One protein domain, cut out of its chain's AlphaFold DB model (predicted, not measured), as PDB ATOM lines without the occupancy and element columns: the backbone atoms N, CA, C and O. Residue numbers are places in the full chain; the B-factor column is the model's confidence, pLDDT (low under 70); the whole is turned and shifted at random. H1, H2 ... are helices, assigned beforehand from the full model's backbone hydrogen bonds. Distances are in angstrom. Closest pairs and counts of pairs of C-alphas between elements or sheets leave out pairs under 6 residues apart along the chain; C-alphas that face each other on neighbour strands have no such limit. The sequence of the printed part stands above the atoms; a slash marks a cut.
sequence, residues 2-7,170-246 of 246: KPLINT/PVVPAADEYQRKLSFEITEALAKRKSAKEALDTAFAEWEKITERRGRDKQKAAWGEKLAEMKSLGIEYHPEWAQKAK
ATOM      1  N   LYS A   2     186.637 164.319 183.510       89.31
ATOM      2  CA  LYS A   2     186.293 162.957 183.051       89.31
ATOM      3  C   LYS A   2     186.393 162.003 184.253       89.31
ATOM      4  O   LYS A   2     187.445 162.015 184.894       89.31
ATOM      5  N   PRO A   3     185.352 161.220 184.582       91.25
ATOM      6  CA  PRO A   3     185.413 160.248 185.670       91.25
ATOM      7  C   PRO A   3     186.462 159.156 185.429       91.25
ATOM      8  O   PRO A   3     186.718 158.781 184.286       91.25
ATOM      9  N   LEU A   4     187.036 158.622 186.509       93.00
ATOM     10  CA  LEU A   4     188.021 157.528 186.464       93.00
ATOM     11  C   LEU A   4     187.528 156.248 187.162       93.00
ATOM     12  O   LEU A   4     188.292 155.303 187.329       93.00
ATOM     13  N   ILE A   5     186.258 156.202 187.569       94.38
ATOM     14  CA  ILE A   5     185.698 155.122 188.398       94.38
ATOM     15  C   ILE A   5     185.697 153.742 187.724       94.38
ATOM     16  O   ILE A   5     185.728 152.744 188.422       94.38
ATOM     17  N   ASN A   6     185.696 153.667 186.390       96.19
ATOM     18  CA  ASN A   6     185.665 152.414 185.622       96.19
ATOM     19  C   ASN A   6     187.024 152.023 185.017       96.19
ATOM     20  O   ASN A   6     187.099 151.210 184.096       96.19
ATOM     21  N   THR A   7     188.098 152.641 185.503       94.94
ATOM     22  CA  THR A   7     189.478 152.291 185.140       94.94
ATOM     23  C   THR A   7     189.950 151.048 185.899       94.94
ATOM     24  O   THR A   7     189.245 150.568 186.788       94.94
ATOM     25  N   PRO A 170     183.871 163.700 195.711       80.31
ATOM     26  CA  PRO A 170     183.653 164.776 194.752       80.31
ATOM     27  C   PRO A 170     182.775 165.895 195.335       80.31
ATOM     28  O   PRO A 170     181.557 165.764 195.429       80.31
ATOM     29  N   VAL A 171     183.384 167.031 195.692       85.25
ATOM     30  CA  VAL A 171     182.675 168.230 196.171       85.25
ATOM     31  C   VAL A 171     182.366 169.137 194.983       85.25
ATOM     32  O   VAL A 171     182.975 170.185 194.790       85.25
ATOM     33  N   VAL A 172     181.437 168.695 194.138       91.19
ATOM     34  CA  VAL A 172     180.991 169.431 192.947       91.19
ATOM     35  C   VAL A 172     179.463 169.487 192.891       91.19
ATOM     36  O   VAL A 172     178.790 168.647 193.491       91.19
ATOM     37  N   PRO A 173     178.859 170.454 192.180       93.50
ATOM     38  CA  PRO A 173     177.412 170.475 192.015       93.50
ATOM     39  C   PRO A 173     176.867 169.144 191.466       93.50
ATOM     40  O   PRO A 173     177.401 168.616 190.488       93.50
ATOM     41  N   ALA A 174     175.769 168.656 192.057       94.50
ATOM     42  CA  ALA A 174     175.166 167.335 191.813       94.50
ATOM     43  C   ALA A 174     175.980 166.124 192.324       94.50
ATOM     44  O   ALA A 174     175.723 165.003 191.890       94.50
ATOM     45  N   ALA A 175     176.937 166.325 193.246       91.88
ATOM     46  CA  ALA A 175     177.700 165.258 193.915       91.88
ATOM     47  C   ALA A 175     176.831 164.077 194.382       91.88
ATOM     48  O   ALA A 175     177.215 162.922 194.208       91.88
ATOM     49  N   ASP A 176     175.646 164.353 194.932       92.56
ATOM     50  CA  ASP A 176     174.720 163.334 195.422       92.56
ATOM     51  C   ASP A 176     174.180 162.432 194.303       92.56
ATOM     52  O   ASP A 176     174.010 161.233 194.514       92.56
ATOM     53  N   GLU A 177     173.951 162.975 193.105       95.69
ATOM     54  CA  GLU A 177     173.488 162.207 191.947       95.69
ATOM     55  C   GLU A 177     174.581 161.253 191.449       95.69
ATOM     56  O   GLU A 177     174.304 160.081 191.181       95.69
ATOM     57  N   TYR A 178     175.833 161.727 191.398       95.50
ATOM     58  CA  TYR A 178     176.989 160.886 191.082       95.50
ATOM     59  C   TYR A 178     177.107 159.731 192.089       95.50
ATOM     60  O   TYR A 178     177.134 158.560 191.699       95.50
ATOM     61  N   GLN A 179     177.116 160.051 193.387       94.19
ATOM     62  CA  GLN A 179     177.276 159.057 194.447       94.19
ATOM     63  C   GLN A 179     176.131 158.046 194.471       94.19
ATOM     64  O   GLN A 179     176.383 156.847 194.481       94.19
ATOM     65  N   ARG A 180     174.872 158.493 194.380       95.81
ATOM     66  CA  ARG A 180     173.703 157.598 194.389       95.81
ATOM     67  C   ARG A 180     173.777 156.556 193.278       95.81
ATOM     68  O   ARG A 180     173.486 155.385 193.517       95.81
ATOM     69  N   LYS A 181     174.179 156.968 192.073       97.62
ATOM     70  CA  LYS A 181     174.331 156.037 190.954       97.62
ATOM     71  C   LYS A 181     175.487 155.065 191.169       97.62
ATOM     72  O   LYS A 181     175.314 153.877 190.912       97.62
ATOM     73  N   LEU A 182     176.639 155.551 191.632       97.38
ATOM     74  CA  LEU A 182     177.789 154.693 191.908       97.38
ATOM     75  C   LEU A 182     177.452 153.650 192.982       97.38
ATOM     76  O   LEU A 182     177.675 152.465 192.757       97.38
ATOM     77  N   SER A 183     176.841 154.069 194.091       95.69
ATOM     78  CA  SER A 183     176.424 153.171 195.171       95.69
ATOM     79  C   SER A 183     175.449 152.100 194.691       95.69
ATOM     80  O   SER A 183     175.605 150.938 195.049       95.69
ATOM     81  N   PHE A 184     174.472 152.458 193.849       97.25
ATOM     82  CA  PHE A 184     173.542 151.482 193.277       97.25
ATOM     83  C   PHE A 184     174.267 150.410 192.451       97.25
ATOM     84  O   PHE A 184     174.055 149.221 192.664       97.25
ATOM     85  N   GLU A 185     175.153 150.815 191.538       98.50
ATOM     86  CA  GLU A 185     175.874 149.873 190.675       98.50
ATOM     87  C   GLU A 185     176.869 148.999 191.455       98.50
ATOM     88  O   GLU A 185     177.003 147.812 191.160       98.50
ATOM     89  N   ILE A 186     177.517 149.544 192.493       97.94
ATOM     90  CA  ILE A 186     178.335 148.751 193.421       97.94
ATOM     91  C   ILE A 186     177.476 147.665 194.078       97.94
ATOM     92  O   ILE A 186     177.864 146.500 194.061       97.94
ATOM     93  N   THR A 187     176.291 148.005 194.592       96.44
ATOM     94  CA  THR A 187     175.378 147.025 195.203       96.44
ATOM     95  C   THR A 187     174.953 145.933 194.220       96.44
ATOM     96  O   THR A 187     174.913 144.763 194.599       96.44
ATOM     97  N   GLU A 188     174.698 146.266 192.949       97.88
ATOM     98  CA  GLU A 188     174.403 145.268 191.908       97.88
ATOM     99  C   GLU A 188     175.565 144.285 191.696       97.88
ATOM    100  O   GLU A 188     175.341 143.079 191.558       97.88
ATOM    101  N   ALA A 189     176.807 144.775 191.716       98.38
ATOM    102  CA  ALA A 189     177.992 143.929 191.613       98.38
ATOM    103  C   ALA A 189     178.198 143.057 192.862       98.38
ATOM    104  O   ALA A 189     178.467 141.863 192.738       98.38
ATOM    105  N   LEU A 190     178.010 143.608 194.068       97.19
ATOM    106  CA  LEU A 190     178.095 142.842 195.321       97.19
ATOM    107  C   LEU A 190     177.026 141.743 195.397       97.19
ATOM    108  O   LEU A 190     177.294 140.648 195.891       97.19
ATOM    109  N   ALA A 191     175.839 142.002 194.843       95.44
ATOM    110  CA  ALA A 191     174.774 141.018 194.668       95.44
ATOM    111  C   ALA A 191     175.030 140.029 193.510       95.44
ATOM    112  O   ALA A 191     174.180 139.182 193.236       95.44
ATOM    113  N   LYS A 192     176.179 140.129 192.822       95.88
ATOM    114  CA  LYS A 192     176.571 139.323 191.653       95.88
ATOM    115  C   LYS A 192     175.584 139.402 190.480       95.88
ATOM    116  O   LYS A 192     175.561 138.509 189.637       95.88
ATOM    117  N   ARG A 193     174.781 140.471 190.407       97.69
ATOM    118  CA  ARG A 193     173.863 140.744 189.286       97.69
ATOM    119  C   ARG A 193     174.578 141.361 188.085       97.69
ATOM    120  O   ARG A 193     174.098 141.223 186.967       97.69
ATOM    121  N   LYS A 194     175.721 142.008 188.323       98.44
ATOM    122  CA  LYS A 194     176.621 142.561 187.305       98.44
ATOM    123  C   LYS A 194     178.065 142.196 187.611       98.44
ATOM    124  O   LYS A 194     178.429 142.000 188.771       98.44
ATOM    125  N   SER A 195     178.906 142.163 186.580       98.50
ATOM    126  CA  SER A 195     180.357 142.186 186.801       98.50
ATOM    127  C   SER A 195     180.799 143.556 187.334       98.50
ATOM    128  O   SER A 195     180.134 144.568 187.098       98.50
ATOM    129  N   ALA A 196     181.952 143.616 188.007       98.19
ATOM    130  CA  ALA A 196     182.521 144.879 188.479       98.19
ATOM    131  C   ALA A 196     182.719 145.889 187.333       98.19
ATOM    132  O   ALA A 196     182.368 147.063 187.460       98.19
ATOM    133  N   LYS A 197     183.223 145.418 186.183       98.12
ATOM    134  CA  LYS A 197     183.419 146.247 184.988       98.12
ATOM    135  C   LYS A 197     182.105 146.806 184.450       98.12
ATOM    136  O   LYS A 197     182.016 148.004 184.207       98.12
ATOM    137  N   GLU A 198     181.090 145.961 184.297       98.62
ATOM    138  CA  GLU A 198     179.777 146.365 183.783       98.62
ATOM    139  C   GLU A 198     179.078 147.374 184.708       98.62
ATOM    140  O   GLU A 198     178.531 148.379 184.241       98.62
ATOM    141  N   ALA A 199     179.127 147.138 186.023       98.75
ATOM    142  CA  ALA A 199     178.594 148.051 187.029       98.75
ATOM    143  C   ALA A 199     179.256 149.436 186.937       98.75
ATOM    144  O   ALA A 199     178.577 150.461 186.822       98.75
ATOM    145  N   LEU A 200     180.591 149.480 186.914       98.50
ATOM    146  CA  LEU A 200     181.330 150.741 186.866       98.50
ATOM    147  C   LEU A 200     181.217 151.444 185.511       98.50
ATOM    148  O   LEU A 200     181.165 152.672 185.483       98.50
ATOM    149  N   ASP A 201     181.116 150.714 184.399       98.62
ATOM    150  CA  ASP A 201     180.820 151.298 183.086       98.62
ATOM    151  C   ASP A 201     179.428 151.936 183.056       98.62
ATOM    152  O   ASP A 201     179.258 153.041 182.533       98.62
ATOM    153  N   THR A 202     178.437 151.280 183.668       98.62
ATOM    154  CA  THR A 202     177.080 151.826 183.797       98.62
ATOM    155  C   THR A 202     177.088 153.105 184.638       98.62
ATOM    156  O   THR A 202     176.465 154.102 184.263       98.62
ATOM    157  N   ALA A 203     177.810 153.109 185.763       98.44
ATOM    158  CA  ALA A 203     177.977 154.297 186.594       98.44
ATOM    159  C   ALA A 203     178.706 155.420 185.837       98.44
ATOM    160  O   ALA A 203     178.250 156.562 185.851       98.44
ATOM    161  N   PHE A 204     179.784 155.095 185.116       98.25
ATOM    162  CA  PHE A 204     180.553 156.037 184.303       98.25
ATOM    163  C   PHE A 204     179.683 156.725 183.245       98.25
ATOM    164  O   PHE A 204     179.709 157.951 183.132       98.25
ATOM    165  N   ALA A 205     178.884 155.958 182.497       98.44
ATOM    166  CA  ALA A 205     178.013 156.505 181.461       98.44
ATOM    167  C   ALA A 205     176.992 157.502 182.034       98.44
ATOM    168  O   ALA A 205     176.717 158.537 181.428       98.44
ATOM    169  N   GLU A 206     176.452 157.223 183.219       98.19
ATOM    170  CA  GLU A 206     175.526 158.135 183.890       98.19
ATOM    171  C   GLU A 206     176.238 159.374 184.450       98.19
ATOM    172  O   GLU A 206     175.742 160.491 184.315       98.19
ATOM    173  N   TRP A 207     177.441 159.212 185.004       97.75
ATOM    174  CA  TRP A 207     178.271 160.331 185.450       97.75
ATOM    175  C   TRP A 207     178.610 161.286 184.298       97.75
ATOM    176  O   TRP A 207     178.596 162.504 184.486       97.75
ATOM    177  N   GLU A 208     178.867 160.775 183.093       98.12
ATOM    178  CA  GLU A 208     179.077 161.613 181.909       98.12
ATOM    179  C   GLU A 208     177.820 162.427 181.558       98.12
ATOM    180  O   GLU A 208     177.927 163.635 181.340       98.12
ATOM    181  N   LYS A 209     176.618 161.836 181.617       97.88
ATOM    182  CA  LYS A 209     175.359 162.580 181.410       97.88
ATOM    183  C   LYS A 209     175.145 163.668 182.461       97.88
ATOM    184  O   LYS A 209     174.756 164.785 182.115       97.88
ATOM    185  N   ILE A 210     175.398 163.368 183.739       97.44
ATOM    186  CA  ILE A 210     175.303 164.361 184.821       97.44
ATOM    187  C   ILE A 210     176.308 165.491 184.565       97.44
ATOM    188  O   ILE A 210     175.945 166.664 184.662       97.44
ATOM    189  N   THR A 211     177.543 165.154 184.184       96.81
ATOM    190  CA  THR A 211     178.601 166.129 183.881       96.81
ATOM    191  C   THR A 211     178.185 167.065 182.750       96.81
ATOM    192  O   THR A 211     178.311 168.281 182.901       96.81
ATOM    193  N   GLU A 212     177.639 166.529 181.658       97.62
ATOM    194  CA  GLU A 212     177.166 167.331 180.526       97.62
ATOM    195  C   GLU A 212     175.971 168.211 180.895       97.62
ATOM    196  O   GLU A 212     176.002 169.422 180.682       97.62
ATOM    197  N   ARG A 213     174.954 167.648 181.556       97.56
ATOM    198  CA  ARG A 213     173.762 168.395 181.993       97.56
ATOM    199  C   ARG A 213     174.103 169.561 182.926       97.56
ATOM    200  O   ARG A 213     173.434 170.590 182.902       97.56
ATOM    201  N   ARG A 214     175.127 169.412 183.772       96.62
ATOM    202  CA  ARG A 214     175.605 170.472 184.684       96.62
ATOM    203  C   ARG A 214     176.593 171.443 184.019       96.62
ATOM    204  O   ARG A 214     176.904 172.477 184.611       96.62
ATOM    205  N   GLY A 215     177.044 171.139 182.803       97.44
ATOM    206  CA  GLY A 215     178.063 171.868 182.057       97.44
ATOM    207  C   GLY A 215     179.473 171.409 182.427       97.44
ATOM    208  O   GLY A 215     179.972 171.714 183.515       97.44
ATOM    209  N   ARG A 216     180.149 170.726 181.498       96.88
ATOM    210  CA  ARG A 216     181.467 170.118 181.734       96.88
ATOM    211  C   ARG A 216     182.532 171.116 182.185       96.88
ATOM    212  O   ARG A 216     183.333 170.779 183.060       96.88
ATOM    213  N   ASP A 217     182.534 172.326 181.635       97.25
ATOM    214  CA  ASP A 217     183.500 173.366 182.009       97.25
ATOM    215  C   ASP A 217     183.246 173.915 183.412       97.25
ATOM    216  O   ASP A 217     184.191 174.088 184.179       97.25
ATOM    217  N   LYS A 218     181.976 174.081 183.802       96.88
ATOM    218  CA  LYS A 218     181.607 174.472 185.172       96.88
ATOM    219  C   LYS A 218     182.023 173.403 186.176       96.88
ATOM    220  O   LYS A 218     182.599 173.724 187.209       96.88
ATOM    221  N   GLN A 219     181.797 172.131 185.844       96.19
ATOM    222  CA  GLN A 219     182.247 171.016 186.676       96.19
ATOM    223  C   GLN A 219     183.774 170.946 186.762       96.19
ATOM    224  O   GLN A 219     184.325 170.706 187.832       96.19
ATOM    225  N   LYS A 220     184.481 171.194 185.652       94.56
ATOM    226  CA  LYS A 220     185.948 171.258 185.630       94.56
ATOM    227  C   LYS A 220     186.473 172.398 186.507       94.56
ATOM    228  O   LYS A 220     187.451 172.178 187.211       94.56
ATOM    229  N   ALA A 221     185.838 173.569 186.474       95.38
ATOM    230  CA  ALA A 221     186.200 174.703 187.319       95.38
ATOM    231  C   ALA A 221     185.984 174.387 188.807       95.38
ATOM    232  O   ALA A 221     186.931 174.487 189.580       95.38
ATOM    233  N   ALA A 222     184.798 173.890 189.181       93.88
ATOM    234  CA  ALA A 222     184.491 173.501 190.562       93.88
ATOM    235  C   ALA A 222     185.447 172.416 191.091       93.88
ATOM    236  O   ALA A 222     185.955 172.508 192.207       93.88
ATOM    237  N   TRP A 223     185.754 171.403 190.273       90.88
ATOM    238  CA  TRP A 223     186.750 170.396 190.639       90.88
ATOM    239  C   TRP A 223     188.158 170.991 190.761       90.88
ATOM    240  O   TRP A 223     188.896 170.626 191.669       90.88
ATOM    241  N   GLY A 224     188.529 171.926 189.883       91.44
ATOM    242  CA  GLY A 224     189.808 172.636 189.935       91.44
ATOM    243  C   GLY A 224     190.004 173.437 191.223       91.44
ATOM    244  O   GLY A 224     191.082 173.377 191.808       91.44
ATOM    245  N   GLU A 225     188.961 174.119 191.704       91.50
ATOM    246  CA  GLU A 225     188.969 174.791 193.012       91.50
ATOM    247  C   GLU A 225     189.219 173.787 194.142       91.50
ATOM    248  O   GLU A 225     190.089 174.006 194.987       91.50
ATOM    249  N   LYS A 226     188.537 172.632 194.112       87.38
ATOM    250  CA  LYS A 226     188.737 171.594 195.128       87.38
ATOM    251  C   LYS A 226     190.132 170.969 195.070       87.38
ATOM    252  O   LYS A 226     190.723 170.712 196.116       87.38
ATOM    253  N   LEU A 227     190.683 170.751 193.874       87.69
ATOM    254  CA  LEU A 227     192.064 170.291 193.690       87.69
ATOM    255  C   LEU A 227     193.071 171.285 194.285       87.69
ATOM    256  O   LEU A 227     194.038 170.863 194.918       87.69
ATOM    257  N   ALA A 228     192.852 172.589 194.101       89.94
ATOM    258  CA  ALA A 228     193.712 173.623 194.671       89.94
ATOM    259  C   ALA A 228     193.655 173.639 196.209       89.94
ATOM    260  O   ALA A 228     194.701 173.729 196.849       89.94
ATOM    261  N   GLU A 229     192.464 173.490 196.797       87.44
ATOM    262  CA  GLU A 229     192.281 173.364 198.251       87.44
ATOM    263  C   GLU A 229     192.956 172.101 198.805       87.44
ATOM    264  O   GLU A 229     193.683 172.161 199.790       87.44
ATOM    265  N   MET A 230     192.782 170.948 198.153       84.69
ATOM    266  CA  MET A 230     193.470 169.717 198.553       84.69
ATOM    267  C   MET A 230     194.989 169.890 198.526       84.69
ATOM    268  O   MET A 230     195.668 169.549 199.493       84.69
ATOM    269  N   LYS A 231     195.518 170.496 197.459       86.50
ATOM    270  CA  LYS A 231     196.952 170.749 197.323       86.50
ATOM    271  C   LYS A 231     197.482 171.683 198.414       86.50
ATOM    272  O   LYS A 231     198.585 171.453 198.901       86.50
ATOM    273  N   SER A 232     196.731 172.713 198.820       88.25
ATOM    274  CA  SER A 232     197.157 173.610 199.908       88.25
ATOM    275  C   SER A 232     197.183 172.923 201.278       88.25
ATOM    276  O   SER A 232     197.917 173.361 202.160       88.25
ATOM    277  N   LEU A 233     196.441 171.822 201.431       81.19
ATOM    278  CA  LEU A 233     196.447 170.948 202.607       81.19
ATOM    279  C   LEU A 233     197.466 169.797 202.510       81.19
ATOM    280  O   LEU A 233     197.532 168.970 203.415       81.19
ATOM    281  N   GLY A 234     198.256 169.725 201.431       82.69
ATOM    282  CA  GLY A 234     199.232 168.652 201.204       82.69
ATOM    283  C   GLY A 234     198.637 167.345 200.672       82.69
ATOM    284  O   GLY A 234     199.331 166.334 200.637       82.69
ATOM    285  N   ILE A 235     197.372 167.344 200.238       80.69
ATOM    286  CA  ILE A 235     196.717 166.178 199.640       80.69
ATOM    287  C   ILE A 235     197.008 166.159 198.136       80.69
ATOM    288  O   ILE A 235     196.567 167.034 197.384       80.69
ATOM    289  N   GLU A 236     197.723 165.130 197.681       80.94
ATOM    290  CA  GLU A 236     198.112 164.979 196.278       80.94
ATOM    291  C   GLU A 236     197.088 164.162 195.461       80.94
ATOM    292  O   GLU A 236     196.629 163.069 195.836       80.94
ATOM    293  N   TYR A 237     196.719 164.698 194.294       82.25
ATOM    294  CA  TYR A 237     195.856 164.029 193.322       82.25
ATOM    295  C   TYR A 237     196.703 163.298 192.276       82.25
ATOM    296  O   TYR A 237     197.426 163.933 191.514       82.25
ATOM    297  N   HIS A 238     196.556 161.971 192.221       85.62
ATOM    298  CA  HIS A 238     197.338 161.073 191.364       85.62
ATOM    299  C   HIS A 238     196.423 160.293 190.406       85.62
ATOM    300  O   HIS A 238     196.100 159.127 190.660       85.62
ATOM    301  N   PRO A 239     195.922 160.923 189.329       84.94
ATOM    302  CA  PRO A 239     195.033 160.266 188.372       84.94
ATOM    303  C   PRO A 239     195.699 159.093 187.641       84.94
ATOM    304  O   PRO A 239     195.012 158.188 187.174       84.94
ATOM    305  N   GLU A 240     197.026 159.081 187.540       87.56
ATOM    306  CA  GLU A 240     197.805 158.019 186.911       87.56
ATOM    307  C   GLU A 240     197.677 156.679 187.643       87.56
ATOM    308  O   GLU A 240     197.738 155.626 187.009       87.56
ATOM    309  N   TRP A 241     197.432 156.694 188.957       87.69
ATOM    310  CA  TRP A 241     197.212 155.478 189.747       87.69
ATOM    311  C   TRP A 241     195.967 154.714 189.302       87.69
ATOM    312  O   TRP A 241     195.945 153.486 189.375       87.69
ATOM    313  N   ALA A 242     194.975 155.420 188.754       82.38
ATOM    314  CA  ALA A 242     193.739 154.831 188.255       82.38
ATOM    315  C   ALA A 242     193.986 153.772 187.160       82.38
ATOM    316  O   ALA A 242     193.230 152.813 187.024       82.38
ATOM    317  N   GLN A 243     195.076 153.914 186.396       84.25
ATOM    318  CA  GLN A 243     195.448 152.983 185.326       84.25
ATOM    319  C   GLN A 243     196.451 151.907 185.764       84.25
ATOM    320  O   GLN A 243     196.672 150.948 185.029       84.25
ATOM    321  N   LYS A 244     197.100 152.079 186.920       79.31
ATOM    322  CA  LYS A 244     198.271 151.286 187.324       79.31
ATOM    323  C   LYS A 244     197.969 150.167 188.308       79.31
ATOM    324  O   LYS A 244     198.754 149.227 188.394       79.31
ATOM    325  N   ALA A 245     196.879 150.270 189.064       68.69
ATOM    326  CA  ALA A 245     196.505 149.221 189.998       68.69
ATOM    327  C   ALA A 245     196.088 147.968 189.208       68.69
ATOM    328  O   ALA A 245     195.030 147.948 188.580       68.69
ATOM    329  N   LYS A 246     196.977 146.971 189.207       60.25
ATOM    330  CA  LYS A 246     196.761 145.621 188.672       60.25
ATOM    331  C   LYS A 246     196.294 144.689 189.768       60.25
ATOM    332  O   LYS A 246     196.799 144.868 190.898       60.25
TER     333      LYS A 246
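AT A GLANCE: This is residues 2 to 7 and 170 to 246 of the 246 residues of an uncharacterized protein of Candidatus Rokubacteria bacterium (UniProt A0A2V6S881). A helical hairpin, H1 and H2 side by side, makes one arm; H3 turns off at a corner, and the final stretch with H4 folds back, with residues 2 to 7 between hairpin and H4. The printed part has 83 residues with four named helices, H1 to H4 in chain order, and no named strand: all helix. It is flat, 41 by 32 by 16 A, and only just compact, close to loose, with a radius of gyration of the C-alphas of 14.0 A.

IN THESE COORDINATES: Residues 2 to 7 come first. H1, residues 175 to 190, begins at C-alpha (177.700, 165.258, 193.915) and spans 22.5 A. H2, residues 196 to 214, spans 26.8 A, H3, residues 216 to 232, 24.3 A. H4, residues 241 to 244, ends at C-alpha (198.271, 151.286, 187.324).

HOW THE PARTS SIT: H1 and H2, a hairpin, touch at a shallow tilt of 14 degrees, opposite ways; their closest C-alphas, Glu 185 and Ala 199, are 4.9 A apart. H3 is close to H2 but not clearly touching, about perpendicular at 73 degrees; their closest C-alphas, Thr 211 and Gln 219, are 6.7 A apart. H4 is apart from H1, H2 and H3. Every O i to N i+4 pair in H1, H2 and H3 is within hydrogen-bond range; H4 is too short for one.

THE WHOLE: Residues 8 to 169 are not printed; C-alphas 7 and 170 are 16.8 A apart. No link between helices is long. Residues 245 to 246 have pLDDT under 70.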